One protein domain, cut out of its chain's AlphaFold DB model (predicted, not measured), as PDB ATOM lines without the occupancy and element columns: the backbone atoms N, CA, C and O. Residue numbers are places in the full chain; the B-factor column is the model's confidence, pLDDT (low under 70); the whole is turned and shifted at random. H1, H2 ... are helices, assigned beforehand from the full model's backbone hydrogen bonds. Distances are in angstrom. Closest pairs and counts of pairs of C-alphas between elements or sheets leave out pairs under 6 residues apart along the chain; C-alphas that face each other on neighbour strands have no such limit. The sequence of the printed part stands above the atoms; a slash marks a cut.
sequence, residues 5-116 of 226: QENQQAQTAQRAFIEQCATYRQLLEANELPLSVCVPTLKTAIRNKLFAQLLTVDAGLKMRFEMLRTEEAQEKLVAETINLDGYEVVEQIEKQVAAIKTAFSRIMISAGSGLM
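This is residues 5 to 116 of the 226 residues of an uncharacterized protein of Solirubrum puertoriconensis (UniProt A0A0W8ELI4). The model is a long, narrow rod: two long helices, H1 and H5, lie side by side running opposite ways in one half, and a smaller head of H2, H3 and H4 makes the other half. H2 begins beside H5 and carries the length onward, while H3 and H4 are turned to one side of it. The printed part has 112 residues with five named helices, in the order H1, H2, H3, H4, H5, and no named strand; its class is all helix. It is only just loose, close to extended, with a radius of gyration of the C-alphas of 19.4 A and spans of 64 by 25 by 20 A.

H1, residues 5 to 30, is the longest helix. It touches H5, residues 88 to 110, at a shallow tilt of 24 degrees, opposite ways; the closest C-alphas, of Phe 17 and Ala 103, are 5.7 A apart. With residues 90 to 97 alone, H5 touches residues 39 to 43 alone of H2, residues 39 to 57, at a shallow tilt of 19 degrees, opposite ways. Their closest C-alphas, of Val 39 and Glu 94, are 6.7 A apart. H2 is the hub, touching 3 other helices. With residues 47 to 51 alone it touches H4, residues 71 to 81, about perpendicular at 78 degrees; the C-alphas of Phe 51 and Val 78 come closest, at 6.5 A. H2 and H3, residues 59 to 67, only just touch, and only at the corner, with 3 pairs of C-alphas within 8 A, the closest those of Leu 55 and Lys 62 at 5.1 A. H3 and H4 are close but not clearly touching, with the C-alphas of Phe 65 and Gln 74 closest at 6.4 A. H1 is apart from H2, H3 and H4. Every O i to N i+4 pair is within hydrogen-bond range in H1, H3, H4 and H5, and 14 of 15 in H2.

H1 spans 37.4 A, from C-alpha 5 at (-55.265, 19.412, 2.312) to C-alpha 30. H5 spans 32.9 A and ends with C-alpha 110 at (-54.403, 30.633, -0.220). H2 spans 27.5 A, ending with C-alpha 57 at (-10.019, 56.490, 10.068). H4 spans 15.3 A and H3 12.4 A.

The C-alphas farthest apart, of Gln 5 and Gly 60, are 64.4 A apart. The printed part has no cut. The links H2 to H3 and H3 to H4 are tight, those from H1 to H2 and H4 to H5 short. The mean pLDDT of the printed part is 82.1; it is under 70 at residues 5 to 7, residue 10 and residues 105 to 116.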
ATOM      1  N   GLN A   5     -56.532  19.237   3.018       69.25
ATOM      2  CA  GLN A   5     -55.265  19.412   2.312       69.25
ATOM      3  C   GLN A   5     -54.927  20.898   2.101       69.25
ATOM      4  O   GLN A   5     -53.790  21.302   2.340       69.25
ATOM      5  N   GLU A   6     -55.903  21.725   1.721       62.53
ATOM      6  CA  GLU A   6     -55.720  23.175   1.559       62.53
ATOM      7  C   GLU A   6     -55.417  23.865   2.897       62.53
ATOM      8  O   GLU A   6     -54.527  24.711   2.965       62.53
ATOM      9  N   ASN A   7     -56.071  23.449   3.987       64.31
ATOM     10  CA  ASN A   7     -55.774  23.948   5.333       64.31
ATOM     11  C   ASN A   7     -54.343  23.607   5.781       64.31
ATOM     12  O   ASN A   7     -53.644  24.467   6.316       64.31
ATOM     13  N   GLN A   8     -53.867  22.381   5.538       70.94
ATOM     14  CA  GLN A   8     -52.486  21.998   5.860       70.94
ATOM     15  C   GLN A   8     -51.456  22.770   5.021       70.94
ATOM     16  O   GLN A   8     -50.412  23.178   5.538       70.94
ATOM     17  N   GLN A   9     -51.750  23.014   3.742       71.81
ATOM     18  CA  GLN A   9     -50.903  23.829   2.870       71.81
ATOM     19  C   GLN A   9     -50.855  25.290   3.330       71.81
ATOM     20  O   GLN A   9     -49.766  25.862   3.401       71.81
ATOM     21  N   ALA A  10     -51.994  25.871   3.714       66.81
ATOM     22  CA  ALA A  10     -52.068  27.231   4.245       66.81
ATOM     23  C   ALA A  10     -51.289  27.375   5.564       66.81
ATOM     24  O   ALA A  10     -50.491  28.300   5.710       66.81
ATOM     25  N   GLN A  11     -51.436  26.423   6.492       73.56
ATOM     26  CA  GLN A  11     -50.672  26.405   7.747       73.56
ATOM     27  C   GLN A  11     -49.164  26.283   7.504       73.56
ATOM     28  O   GLN A  11     -48.366  26.961   8.153       73.56
ATOM     29  N   THR A  12     -48.758  25.448   6.547       80.44
ATOM     30  CA  THR A  12     -47.343  25.290   6.181       80.44
ATOM     31  C   THR A  12     -46.788  26.575   5.560       80.44
ATOM     32  O   THR A  12     -45.698  27.013   5.926       80.44
ATOM     33  N   ALA A  13     -47.552  27.227   4.678       76.94
ATOM     34  CA  ALA A  13     -47.176  28.504   4.076       76.94
ATOM     35  C   ALA A  13     -47.062  29.631   5.119       76.94
ATOM     36  O   ALA A  13     -46.119  30.421   5.064       76.94
ATOM     37  N   GLN A  14     -47.972  29.679   6.098       76.69
ATOM     38  CA  GLN A  14     -47.910  30.627   7.213       76.69
ATOM     39  C   GLN A  14     -46.675  30.411   8.091       76.69
ATOM     40  O   GLN A  14     -45.968  31.374   8.385       76.69
ATOM     41  N   ARG A  15     -46.369  29.163   8.474       79.94
ATOM     42  CA  ARG A  15     -45.159  28.852   9.256       79.94
ATOM     43  C   ARG A  15     -43.890  29.256   8.510       79.94
ATOM     44  O   ARG A  15     -43.060  29.961   9.075       79.94
ATOM     45  N   ALA A  16     -43.797  28.913   7.225       81.56
ATOM     46  CA  ALA A  16     -42.661  29.288   6.387       81.56
ATOM     47  C   ALA A  16     -42.491  30.815   6.272       81.56
ATOM     48  O   ALA A  16     -41.370  31.317   6.264       81.56
ATOM     49  N   PHE A  17     -43.587  31.577   6.212       84.00
ATOM     50  CA  PHE A  17     -43.530  33.041   6.220       84.00
ATOM     51  C   PHE A  17     -43.036  33.603   7.555       84.00
ATOM     52  O   PHE A  17     -42.168  34.474   7.561       84.00
ATOM     53  N   ILE A  18     -43.539  33.089   8.681       85.44
ATOM     54  CA  ILE A  18     -43.086  33.501  10.017       85.44
ATOM     55  C   ILE A  18     -41.583  33.232  10.175       85.44
ATOM     56  O   ILE A  18     -40.853  34.106  10.641       85.44
ATOM     57  N   GLU A  19     -41.104  32.067   9.736       88.06
ATOM     58  CA  GLU A  19     -39.678  31.718   9.748       88.06
ATOM     59  C   GLU A  19     -38.837  32.657   8.871       88.06
ATOM     60  O   GLU A  19     -37.761  33.094   9.286       88.06
ATOM     61  N   GLN A  20     -39.331  33.038   7.688       86.06
ATOM     62  CA  GLN A  20     -38.661  34.022   6.831       86.06
ATOM     63  C   GLN A  20     -38.597  35.405   7.485       86.06
ATOM     64  O   GLN A  20     -37.545  36.044   7.464       86.06
ATOM     65  N   CYS A  21     -39.678  35.858   8.122       87.75
ATOM     66  CA  CYS A  21     -39.684  37.114   8.871       87.75
ATOM     67  C   CYS A  21     -38.723  37.076  10.067       87.75
ATOM     68  O   CYS A  21     -38.019  38.056  10.308       87.75
ATOM     69  N   ALA A  22     -38.655  35.957  10.790       89.50
ATOM     70  CA  ALA A  22     -37.722  35.777  11.901       89.50
ATOM     71  C   ALA A  22     -36.262  35.790  11.423       89.50
ATOM     72  O   ALA A  22     -35.436  36.500  11.992       89.50
ATOM     73  N   THR A  23     -35.960  35.077  10.334       91.31
ATOM     74  CA  THR A  23     -34.622  35.044   9.722       91.31
ATOM     75  C   THR A  23     -34.206  36.431   9.231       91.31
ATOM     76  O   THR A  23     -33.089  36.880   9.476       91.31
ATOM     77  N   TYR A  24     -35.117  37.151   8.577       92.06
ATOM     78  CA  TYR A  24     -34.866  38.514   8.118       92.06
ATOM     79  C   TYR A  24     -34.641  39.483   9.278       92.06
ATOM     80  O   TYR A  24     -33.720  40.295   9.238       92.06
ATOM     81  N   ARG A  25     -35.428  39.365  10.351       91.00
ATOM     82  CA  ARG A  25     -35.223  40.142  11.573       91.00
ATOM     83  C   ARG A  25     -33.836  39.891  12.171       91.00
ATOM     84  O   ARG A  25     -33.148  40.855  12.483       91.00
ATOM     85  N   GLN A  26     -33.414  38.631  12.275       92.25
ATOM     86  CA  GLN A  26     -32.078  38.278  12.766       92.25
ATOM     87  C   GLN A  26     -30.969  38.858  11.881       92.25
ATOM     88  O   GLN A  26     -29.986  39.370  12.406       92.25
ATOM     89  N   LEU A  27     -31.139  38.840  10.555       92.50
ATOM     90  CA  LEU A  27     -30.195  39.461   9.622       92.50
ATOM     91  C   LEU A  27     -30.058  40.971   9.871       92.50
ATOM     92  O   LEU A  27     -28.942  41.491   9.885       92.50
ATOM     93  N   LEU A  28     -31.178  41.674  10.068       91.88
ATOM     94  CA  LEU A  28     -31.164  43.110  10.350       91.88
ATOM     95  C   LEU A  28     -30.529  43.410  11.711       91.88
ATOM     96  O   LEU A  28     -29.673  44.286  11.793       91.88
ATOM     97  N   GLU A  29     -30.885  42.657  12.753       92.38
ATOM     98  CA  GLU A  29     -30.324  42.819  14.099       92.38
ATOM     99  C   GLU A  29     -28.813  42.537  14.121       92.38
ATOM    100  O   GLU A  29     -28.056  43.338  14.665       92.38
ATOM    101  N   ALA A  30     -28.347  41.476  13.451       91.56
ATOM    102  CA  ALA A  30     -26.924  41.135  13.353       91.56
ATOM    103  C   ALA A  30     -26.088  42.216  12.650       91.56
ATOM    104  O   ALA A  30     -24.896  42.354  12.915       91.56
ATOM    105  N   ASN A  31     -26.711  42.997  11.762       90.44
ATOM    106  CA  ASN A  31     -26.065  44.101  11.057       90.44
ATOM    107  C   ASN A  31     -26.363  45.476  11.681       90.44
ATOM    108  O   ASN A  31     -25.901  46.488  11.147       90.44
ATOM    109  N   GLU A  32     -27.070  45.523  12.817       90.44
ATOM    110  CA  GLU A  32     -27.524  46.743  13.508       90.44
ATOM    111  C   GLU A  32     -28.337  47.679  12.595       90.44
ATOM    112  O   GLU A  32     -28.182  48.901  12.608       90.44
ATOM    113  N   LEU A  33     -29.190  47.097  11.752       90.25
ATOM    114  CA  LEU A  33     -30.040  47.821  10.813       90.25
ATOM    115  C   LEU A  33     -31.453  48.018  11.379       90.25
ATOM    116  O   LEU A  33     -31.951  47.173  12.127       90.25
ATOM    117  N   PRO A  34     -32.143  49.115  11.008       88.12
ATOM    118  CA  PRO A  34     -33.513  49.347  11.445       88.12
ATOM    119  C   PRO A  34     -34.457  48.285  10.875       88.12
ATOM    120  O   PRO A  34     -34.319  47.863   9.726       88.12
ATOM    121  N   LEU A  35     -35.471  47.902  11.657       87.88
ATOM    122  CA  LEU A  35     -36.523  46.985  11.218       87.88
ATOM    123  C   LEU A  35     -37.375  47.643  10.122       87.88
ATOM    124  O   LEU A  35     -38.322  48.376  10.397       87.88
ATOM    125  N   SER A  36     -37.018  47.392   8.865       85.44
ATOM    126  CA  SER A  36     -37.681  47.945   7.684       85.44
ATOM    127  C   SER A  36     -37.703  46.924   6.553       85.44
ATOM    128  O   SER A  36     -36.842  46.053   6.467       85.44
ATOM    129  N   VAL A  37     -38.683  47.037   5.659       80.50
ATOM    130  CA  VAL A  37     -38.754  46.286   4.390       80.50
ATOM    131  C   VAL A  37     -38.413  47.165   3.180       80.50
ATOM    132  O   VAL A  37     -38.403  46.701   2.039       80.50
ATOM    133  N   CYS A  38     -38.150  48.455   3.412       84.81
ATOM    134  CA  CYS A  38     -37.777  49.409   2.378       84.81
ATOM    135  C   CYS A  38     -36.277  49.285   2.081       84.81
ATOM    136  O   CYS A  38     -35.442  49.811   2.817       84.81
ATOM    137  N   VAL A  39     -35.935  48.599   0.984       86.06
ATOM    138  CA  VAL A  39     -34.540  48.399   0.548       86.06
ATOM    139  C   VAL A  39     -33.769  49.723   0.418       86.06
ATOM    140  O   VAL A  39     -32.657  49.782   0.937       86.06
ATOM    141  N   PRO A  40     -34.313  50.805  -0.183       87.12
ATOM    142  CA  PRO A  40     -33.633  52.102  -0.201       87.12
ATOM    143  C   PRO A  40     -33.259  52.619   1.194       87.12
ATOM    144  O   PRO A  40     -32.117  53.010   1.408       87.12
ATOM    145  N   THR A  41     -34.182  52.550   2.161       87.12
ATOM    146  CA  THR A  41     -33.929  52.979   3.547       87.12
ATOM    147  C   THR A  41     -32.810  52.164   4.193       87.12
ATOM    148  O   THR A  41     -31.944  52.722   4.863       87.12
ATOM    149  N   LEU A  42     -32.789  50.848   3.962       87.19
ATOM    150  CA  LEU A  42     -31.746  49.964   4.485       87.19
ATOM    151  C   LEU A  42     -30.390  50.228   3.831       87.19
ATOM    152  O   LEU A  42     -29.384  50.283   4.531       87.19
ATOM    153  N   LYS A  43     -30.354  50.464   2.514       89.75
ATOM    154  CA  LYS A  43     -29.130  50.867   1.808       89.75
ATOM    155  C   LYS A  43     -28.570  52.165   2.386       89.75
ATOM    156  O   LYS A  43     -27.377  52.228   2.656       89.75
ATOM    157  N   THR A  44     -29.407  53.171   2.638       88.06
ATOM    158  CA  THR A  44     -28.972  54.418   3.286       88.06
ATOM    159  C   THR A  44     -28.424  54.167   4.692       88.06
ATOM    160  O   THR A  44     -27.347  54.662   5.013       88.06
ATOM    161  N   ALA A  45     -29.088  53.341   5.505       89.06
ATOM    162  CA  ALA A  45     -28.596  52.984   6.839       89.06
ATOM    163  C   ALA A  45     -27.224  52.284   6.791       89.06
ATOM    164  O   ALA A  45     -26.326  52.637   7.556       89.06
ATOM    165  N   ILE A  46     -27.031  51.349   5.852       91.88
ATOM    166  CA  ILE A  46     -25.742  50.674   5.633       91.88
ATOM    167  C   ILE A  46     -24.672  51.683   5.209       91.88
ATOM    168  O   ILE A  46     -23.582  51.679   5.781       91.88
ATOM    169  N   ARG A  47     -24.974  52.576   4.254       91.44
ATOM    170  CA  ARG A  47     -24.024  53.617   3.829       91.44
ATOM    171  C   ARG A  47     -23.615  54.506   4.992       91.44
ATOM    172  O   ARG A  47     -22.426  54.717   5.180       91.44
ATOM    173  N   ASN A  48     -24.569  54.962   5.799       89.12
ATOM    174  CA  ASN A  48     -24.288  55.805   6.959       89.12
ATOM    175  C   ASN A  48     -23.409  55.084   7.986       89.12
ATOM    176  O   ASN A  48     -22.485  55.687   8.526       89.12
ATOM    177  N   LYS A  49     -23.644  53.788   8.223       89.88
ATOM    178  CA  LYS A  49     -22.823  52.975   9.130       89.88
ATOM    179  C   LYS A  49     -21.389  52.808   8.617       89.88
ATOM    180  O   LYS A  49     -20.447  53.064   9.363       89.88
ATOM    181  N   LEU A  50     -21.216  52.422   7.352       90.44
ATOM    182  CA  LEU A  50     -19.893  52.277   6.730       90.44
ATOM    183  C   LEU A  50     -19.157  53.619   6.653       90.44
ATOM    184  O   LEU A  50     -17.962  53.696   6.929       90.44
ATOM    185  N   PHE A  51     -19.877  54.695   6.343       91.12
ATOM    186  CA  PHE A  51     -19.326  56.041   6.323       91.12
ATOM    187  C   PHE A  51     -18.887  56.484   7.719       91.12
ATOM    188  O   PHE A  51     -17.774  56.968   7.872       91.12
ATOM    189  N   ALA A  52     -19.692  56.249   8.760       88.25
ATOM    190  CA  ALA A  52     -19.310  56.546  10.139       88.25
ATOM    191  C   ALA A  52     -18.030  55.806  10.557       88.25
ATOM    192  O   ALA A  52     -17.159  56.406  11.180       88.25
ATOM    193  N   GLN A  53     -17.878  54.537  10.163       88.44
ATOM    194  CA  GLN A  53     -16.634  53.788  10.369       88.44
ATOM    195  C   GLN A  53     -15.463  54.433   9.617       88.44
ATOM    196  O   GLN A  53     -14.395  54.622  10.197       88.44
ATOM    197  N   LEU A  54     -15.668  54.855   8.368       89.19
ATOM    198  CA  LEU A  54     -14.645  55.532   7.570       89.19
ATOM    199  C   LEU A  54     -14.212  56.880   8.178       89.19
ATOM    200  O   LEU A  54     -13.019  57.177   8.212       89.19
ATOM    201  N   LEU A  55     -15.144  57.659   8.741       88.88
ATOM    202  CA  LEU A  55     -14.845  58.933   9.416       88.88
ATOM    203  C   LEU A  55     -13.938  58.768  10.642       88.88
ATOM    204  O   LEU A  55     -13.276  59.726  11.042       88.88
ATOM    205  N   THR A  56     -13.908  57.583  11.262       86.25
ATOM    206  CA  THR A  56     -12.985  57.312  12.378       86.25
ATOM    207  C   THR A  56     -11.540  57.126  11.924       86.25
ATOM    208  O   THR A  56     -10.626  57.327  12.720       86.25
ATOM    209  N   VAL A  57     -11.333  56.779  10.650       87.88
ATOM    210  CA  VAL A  57     -10.019  56.490  10.068       87.88
ATOM    211  C   VAL A  57      -9.497  57.672   9.244       87.88
ATOM    212  O   VAL A  57      -8.303  57.963   9.289       87.88
ATOM    213  N   ASP A  58     -10.371  58.387   8.532       87.81
ATOM    214  CA  ASP A  58     -10.005  59.525   7.680       87.81
ATOM    215  C   ASP A  58     -10.463  60.870   8.276       87.81
ATOM    216  O   ASP A  58     -11.601  61.321   8.115       87.81
ATOM    217  N   ALA A  59      -9.524  61.553   8.939       84.56
ATOM    218  CA  ALA A  59      -9.748  62.873   9.528       84.56
ATOM    219  C   ALA A  59     -10.040  63.970   8.482       84.56
ATOM    220  O   ALA A  59     -10.744  64.937   8.782       84.56
ATOM    221  N   GLY A  60      -9.524  63.831   7.255       86.12
ATOM    222  CA  GLY A  60      -9.762  64.783   6.170       86.12
ATOM    223  C   GLY A  60     -11.189  64.684   5.636       86.12
ATOM    224  O   GLY A  60     -11.851  65.707   5.434       86.12
ATOM    225  N   LEU A  61     -11.693  63.460   5.473       87.25
ATOM    226  CA  LEU A  61     -13.088  63.206   5.115       87.25
ATOM    227  C   LEU A  61     -14.043  63.693   6.211       87.25
ATOM    228  O   LEU A  61     -15.056  64.324   5.902       87.25
ATOM    229  N   LYS A  62     -13.686  63.482   7.483       87.88
ATOM    230  CA  LYS A  62     -14.455  63.981   8.628       87.88
ATOM    231  C   LYS A  62     -14.617  65.496   8.613       87.88
ATOM    232  O   LYS A  62     -15.738  65.986   8.699       87.88
ATOM    233  N   MET A  63     -13.526  66.233   8.404       85.62
ATOM    234  CA  MET A  63     -13.588  67.692   8.311       85.62
ATOM    235  C   MET A  63     -14.460  68.148   7.128       85.62
ATOM    236  O   MET A  63     -15.251  69.077   7.268       85.62
ATOM    237  N   ARG A  64     -14.367  67.486   5.962       85.56
ATOM    238  CA  ARG A  64     -15.221  67.798   4.800       85.56
ATOM    239  C   ARG A  64     -16.699  67.574   5.095       85.56
ATOM    240  O   ARG A  64     -17.504  68.418   4.721       85.56
ATOM    241  N   PHE A  65     -17.037  66.479   5.770       87.31
ATOM    242  CA  PHE A  65     -18.408  66.170   6.163       87.31
ATOM    243  C   PHE A  65     -18.962  67.194   7.167       87.31
ATOM    244  O   PHE A  65     -20.056  67.714   6.964       87.31
ATOM    245  N   GLU A  66     -18.188  67.560   8.192       86.19
ATOM    246  CA  GLU A  66     -18.579  68.559   9.204       86.19
ATOM    247  C   GLU A  66     -18.723  69.980   8.629       86.19
ATOM    248  O   GLU A  66     -19.516  70.779   9.127       86.19
ATOM    249  N   MET A  67     -17.988  70.309   7.561       87.81
ATOM    250  CA  MET A  67     -18.111  71.599   6.871       87.81
ATOM    251  C   MET A  67     -19.388  71.724   6.021       87.81
ATOM    252  O   MET A  67     -19.766  72.843   5.657       87.81
ATOM    253  N   LEU A  68     -20.064  70.615   5.695       88.88
ATOM    254  CA  LEU A  68     -21.320  70.643   4.946       88.88
ATOM    255  C   LEU A  68     -22.470  71.096   5.851       88.88
ATOM    256  O   LEU A  68     -22.754  70.489   6.879       88.88
ATOM    257  N   ARG A  69     -23.151  72.171   5.438       80.75
ATOM    258  CA  ARG A  69     -24.185  72.850   6.238       80.75
ATOM    259  C   ARG A  69     -25.602  72.302   6.059       80.75
ATOM    260  O   ARG A  69     -26.486  72.711   6.804       80.75
ATOM    261  N   THR A  70     -25.837  71.446   5.067       86.88
ATOM    262  CA  THR A  70     -27.164  70.893   4.763       86.88
ATOM    263  C   THR A  70     -27.139  69.371   4.813       86.88
ATOM    264  O   THR A  70     -26.179  68.747   4.363       86.88
ATOM    265  N   GLU A  71     -28.220  68.779   5.325       83.94
ATOM    266  CA  GLU A  71     -28.405  67.321   5.379       83.94
ATOM    267  C   GLU A  71     -28.350  66.702   3.975       83.94
ATOM    268  O   GLU A  71     -27.683  65.699   3.756       83.94
ATOM    269  N   GLU A  72     -28.937  67.371   2.983       84.94
ATOM    270  CA  GLU A  72     -28.956  66.910   1.590       84.94
ATOM    271  C   GLU A  72     -27.543  66.812   0.976       84.94
ATOM    272  O   GLU A  72     -27.227  65.878   0.238       84.94
ATOM    273  N   ALA A  73     -26.646  67.747   1.318       82.25
ATOM    274  CA  ALA A  73     -25.258  67.692   0.863       82.25
ATOM    275  C   ALA A  73     -24.464  66.591   1.580       82.25
ATOM    276  O   ALA A  73     -23.604  65.955   0.967       82.25
ATOM    277  N   GLN A  74     -24.761  66.350   2.859       83.38
ATOM    278  CA  GLN A  74     -24.169  65.261   3.634       83.38
ATOM    279  C   GLN A  74     -24.583  63.895   3.074       83.38
ATOM    280  O   GLN A  74     -23.718  63.055   2.829       83.38
ATOM    281  N   GLU A  75     -25.869  63.691   2.781       84.44
ATOM    282  CA  GLU A  75     -26.370  62.459   2.159       84.44
ATOM    283  C   GLU A  75     -25.742  62.211   0.785       84.44
ATOM    284  O   GLU A  75     -25.357  61.083   0.466       84.44
ATOM    285  N   LYS A  76     -25.576  63.269  -0.017       87.94
ATOM    286  CA  LYS A  76     -24.913  63.177  -1.319       87.94
ATOM    287  C   LYS A  76     -23.448  62.753  -1.185       87.94
ATOM    288  O   LYS A  76     -23.022  61.845  -1.894       87.94
ATOM    289  N   LEU A  77     -22.703  63.344  -0.247       88.19
ATOM    290  CA  LEU A  77     -21.310  62.965   0.007       88.19
ATOM    291  C   LEU A  77     -21.198  61.499   0.449       88.19
ATOM    292  O   LEU A  77     -20.322  60.774  -0.023       88.19
ATOM    293  N   VAL A  78     -22.099  61.042   1.320       89.19
ATOM    294  CA  VAL A  78     -22.150  59.641   1.763       89.19
ATOM    295  C   VAL A  78     -22.410  58.702   0.582       89.19
ATOM    296  O   VAL A  78     -21.723  57.690   0.439       89.19
ATOM    297  N   ALA A  79     -23.374  59.037  -0.281       84.50
ATOM    298  CA  ALA A  79     -23.721  58.236  -1.453       84.50
ATOM    299  C   ALA A  79     -22.595  58.172  -2.498       84.50
ATOM    300  O   ALA A  79     -22.406  57.127  -3.114       84.50
ATOM    301  N   GLU A  80     -21.844  59.261  -2.681       87.25
ATOM    302  CA  GLU A  80     -20.688  59.320  -3.588       87.25
ATOM    303  C   GLU A  80     -19.467  58.572  -3.034       87.25
ATOM    304  O   GLU A  80     -18.669  58.040  -3.804       87.25
ATOM    305  N   THR A  81     -19.321  58.509  -1.707       86.00
ATOM    306  CA  THR A  81     -18.159  57.887  -1.055       86.00
ATOM    307  C   THR A  81     -18.334  56.380  -0.862       86.00
ATOM    308  O   THR A  81     -17.384  55.619  -1.037       86.00
ATOM    309  N   ILE A  82     -19.535  55.932  -0.484       89.62
ATOM    310  CA  ILE A  82     -19.803  54.524  -0.175       89.62
ATOM    311  C   ILE A  82     -20.548  53.857  -1.330       89.62
ATOM    312  O   ILE A  82     -21.775  53.975  -1.460       89.62
ATOM    313  N   ASN A  83     -19.807  53.076  -2.118       88.56
ATOM    314  CA  ASN A  83     -20.411  52.125  -3.041       88.56
ATOM    315  C   ASN A  83     -20.839  50.848  -2.290       88.56
ATOM    316  O   ASN A  83     -20.092  50.323  -1.468       88.56
ATOM    317  N   LEU A  84     -22.052  50.371  -2.570       88.44
ATOM    318  CA  LEU A  84     -22.622  49.144  -2.007       88.44
ATOM    319  C   LEU A  84     -22.612  47.966  -2.997       88.44
ATOM    320  O   LEU A  84     -23.109  46.893  -2.656       88.44
ATOM    321  N   ASP A  85     -22.095  48.155  -4.211       86.12
ATOM    322  CA  ASP A  85     -22.031  47.100  -5.222       86.12
ATOM    323  C   ASP A  85     -21.171  45.924  -4.730       86.12
ATOM    324  O   ASP A  85     -20.030  46.106  -4.302       86.12
ATOM    325  N   GLY A  86     -21.731  44.711  -4.773       83.69
ATOM    326  CA  GLY A  86     -21.081  43.492  -4.277       83.69
ATOM    327  C   GLY A  86     -21.041  43.360  -2.750       83.69
ATOM    328  O   GLY A  86     -20.392  42.450  -2.234       83.69
ATOM    329  N   TYR A  87     -21.713  44.244  -2.002       88.81
ATOM    330  CA  TYR A  87     -21.818  44.104  -0.553       88.81
ATOM    331  C   TYR A  87     -22.832  43.010  -0.201       88.81
ATOM    332  O   TYR A  87     -24.042  43.204  -0.316       88.81
ATOM    333  N   GLU A  88     -22.329  41.863   0.260       90.75
ATOM    334  CA  GLU A  88     -23.106  40.631   0.458       90.75
ATOM    335  C   GLU A  88     -24.391  40.843   1.280       90.75
ATOM    336  O   GLU A  88     -25.453  40.319   0.946       90.75
ATOM    337  N   VAL A  89     -24.334  41.678   2.321       90.06
ATOM    338  CA  VAL A  89     -25.490  41.978   3.183       90.06
ATOM    339  C   VAL A  89     -26.633  42.626   2.394       90.06
ATOM    340  O   VAL A  89     -27.800  42.331   2.645       90.06
ATOM    341  N   VAL A  90     -26.327  43.488   1.420       90.31
ATOM    342  CA  VAL A  90     -27.345  44.137   0.580       90.31
ATOM    343  C   VAL A  90     -28.033  43.111  -0.316       90.31
ATOM    344  O   VAL A  90     -29.260  43.114  -0.402       90.31
ATOM    345  N   GLU A  91     -27.272  42.197  -0.914       91.31
ATOM    346  CA  GLU A  91     -27.823  41.114  -1.737       91.31
ATOM    347  C   GLU A  91     -28.709  40.174  -0.906       91.31
ATOM    348  O   GLU A  91     -29.812  39.805  -1.321       91.31
ATOM    349  N   GLN A  92     -28.265  39.828   0.307       91.06
ATOM    350  CA  GLN A  92     -29.041  39.021   1.247       91.06
ATOM    351  C   GLN A  92     -30.352  39.718   1.644       91.06
ATOM    352  O   GLN A  92     -31.402  39.073   1.643       91.06
ATOM    353  N   ILE A  93     -30.323  41.027   1.929       91.06
ATOM    354  CA  ILE A  93     -31.521  41.826   2.235       91.06
ATOM    355  C   ILE A  93     -32.490  41.821   1.054       91.06
ATOM    356  O   ILE A  93     -33.671  41.532   1.237       91.06
ATOM    357  N   GLU A  94     -32.019  42.111  -0.160       90.62
ATOM    358  CA  GLU A  94     -32.871  42.149  -1.353       90.62
ATOM    359  C   GLU A  94     -33.527  40.792  -1.622       90.62
ATOM    360  O   GLU A  94     -34.741  40.716  -1.848       90.62
ATOM    361  N   LYS A  95     -32.749  39.712  -1.510       91.12
ATOM    362  CA  LYS A  95     -33.236  38.340  -1.663       91.12
ATOM    363  C   LYS A  95     -34.277  37.977  -0.603       91.12
ATOM    364  O   LYS A  95     -35.315  37.410  -0.945       91.12
ATOM    365  N   GLN A  96     -34.036  38.314   0.664       89.81
ATOM    366  CA  GLN A  96     -34.968  38.041   1.763       89.81
ATOM    367  C   GLN A  96     -36.258  38.856   1.631       89.81
ATOM    368  O   GLN A  96     -37.349  38.306   1.766       89.81
ATOM    369  N   VAL A  97     -36.174  40.143   1.277       88.38
ATOM    370  CA  VAL A  97     -37.358  40.983   1.032       88.38
ATOM    371  C   VAL A  97     -38.186  40.435  -0.136       88.38
ATOM    372  O   VAL A  97     -39.415  40.392  -0.052       88.38
ATOM    373  N   ALA A  98     -37.546  39.979  -1.216       86.62
ATOM    374  CA  ALA A  98     -38.238  39.342  -2.338       86.62
ATOM    375  C   ALA A  98     -38.916  38.016  -1.936       86.62
ATOM    376  O   ALA A  98     -40.064  37.763  -2.328       86.62
ATOM    377  N   ALA A  99     -38.240  37.196  -1.127       84.94
ATOM    378  CA  ALA A  99     -38.782  35.949  -0.592       84.94
ATOM    379  C   ALA A  99     -40.008  36.202   0.300       84.94
ATOM    380  O   ALA A  99     -41.062  35.622   0.045       84.94
ATOM    381  N   ILE A 100     -39.911  37.149   1.240       85.44
ATOM    382  CA  ILE A 100     -41.011  37.568   2.124       85.44
ATOM    383  C   ILE A 100     -42.206  38.057   1.308       85.44
ATOM    384  O   ILE A 100     -43.332  37.640   1.567       85.44
ATOM    385  N   LYS A 101     -41.987  38.902   0.290       81.44
ATOM    386  CA  LYS A 101     -43.069  39.379  -0.592       81.44
ATOM    387  C   LYS A 101     -43.766  38.225  -1.308       81.44
ATOM    388  O   LYS A 101     -44.989  38.199  -1.388       81.44
ATOM    389  N   THR A 102     -43.000  37.257  -1.801       80.19
ATOM    390  CA  THR A 102     -43.550  36.090  -2.498       80.19
ATOM    391  C   THR A 102     -44.316  35.176  -1.542       80.19
ATOM    392  O   THR A 102     -45.412  34.725  -1.874       80.19
ATOM    393  N   ALA A 103     -43.777  34.919  -0.350       79.44
ATOM    394  CA  ALA A 103     -44.444  34.134   0.683       79.44
ATOM    395  C   ALA A 103     -45.738  34.811   1.161       79.44
ATOM    396  O   ALA A 103     -46.773  34.152   1.243       79.44
ATOM    397  N   PHE A 104     -45.717  36.132   1.358       77.75
ATOM    398  CA  PHE A 104     -46.904  36.917   1.693       77.75
ATOM    399  C   PHE A 104     -47.984  36.815   0.609       77.75
ATOM    400  O   PHE A 104     -49.136  36.508   0.910       77.75
ATOM    401  N   SER A 105     -47.616  36.980  -0.666       67.69
ATOM    402  CA  SER A 105     -48.556  36.816  -1.782       67.69
ATOM    403  C   SER A 105     -49.163  35.412  -1.832       67.69
ATOM    404  O   SER A 105     -50.348  35.271  -2.111       67.69
ATOM    405  N   ARG A 106     -48.388  34.363  -1.522       66.94
ATOM    406  CA  ARG A 106     -48.904  32.984  -1.460       66.94
ATOM    407  C   ARG A 106     -49.912  32.792  -0.331       66.94
ATOM    408  O   ARG A 106     -50.930  32.147  -0.562       66.94
ATOM    409  N   ILE A 107     -49.672  33.388   0.839       65.94
ATOM    410  CA  ILE A 107     -50.641  33.387   1.944       65.94
ATOM    411  C   ILE A 107     -51.935  34.074   1.507       65.94
ATOM    412  O   ILE A 107     -53.009  33.495   1.658       65.94
ATOM    413  N   MET A 108     -51.833  35.251   0.884       57.38
ATOM    414  CA  MET A 108     -52.987  36.000   0.375       57.38
ATOM    415  C   MET A 108     -53.777  35.225  -0.691       57.38
ATOM    416  O   MET A 108     -55.000  35.282  -0.704       57.38
ATOM    417  N   ILE A 109     -53.102  34.470  -1.566       56.03
ATOM    418  CA  ILE A 109     -53.755  33.623  -2.579       56.03
ATOM    419  C   ILE A 109     -54.450  32.421  -1.927       56.03
ATOM    420  O   ILE A 109     -55.587  32.116  -2.281       56.03
ATOM    421  N   SER A 110     -53.807  31.761  -0.956       53.41
ATOM    422  CA  SER A 110     -54.403  30.633  -0.220       53.41
ATOM    423  C   SER A 110     -55.576  31.042   0.676       53.41
ATOM    424  O   SER A 110     -56.460  30.233   0.938       53.41
ATOM    425  N   ALA A 111     -55.622  32.310   1.092       51.28
ATOM    426  CA  ALA A 111     -56.757  32.906   1.789       51.28
ATOM    427  C   ALA A 111     -57.934  33.253   0.848       51.28
ATOM    428  O   ALA A 111     -58.972  33.721   1.311       51.28
ATOM    429  N   GLY A 112     -57.793  33.007  -0.462       43.06
ATOM    430  CA  GLY A 112     -58.709  33.477  -1.497       43.06
ATOM    431  C   GLY A 112     -58.455  34.950  -1.820       43.06
ATOM    432  O   GLY A 112     -58.243  35.770  -0.937       43.06
ATOM    433  N   SER A 113     -58.489  35.327  -3.101       38.53
ATOM    434  CA  SER A 113     -58.257  36.702  -3.583       38.53
ATOM    435  C   SER A 113     -59.406  37.680  -3.279       38.53
ATOM    436  O   SER A 113     -59.766  38.533  -4.089       38.53
ATOM    437  N   GLY A 114     -60.010  37.558  -2.115       36.66
ATOM    438  CA  GLY A 114     -60.894  38.537  -1.529       36.66
ATOM    439  C   GLY A 114     -60.630  38.500  -0.041       36.66
ATOM    440  O   GLY A 114     -60.161  37.503   0.490       36.66
ATOM    441  N   LEU A 115     -60.959  39.568   0.658       36.59
ATOM    442  CA  LEU A 115     -61.219  39.492   2.086       36.59
ATOM    443  C   LEU A 115     -62.376  38.502   2.329       36.59
ATOM    444  O   LEU A 115     -63.489  38.909   2.648       36.59
ATOM    445  N   MET A 116     -62.143  37.198   2.192       37.28
ATOM    446  CA  MET A 116     -62.840  36.216   2.990       37.28
ATOM    447  C   MET A 116     -62.239  36.390   4.372       37.28
ATOM    448  O   MET A 116     -61.320  35.688   4.785       37.28
TER     449      MET A 116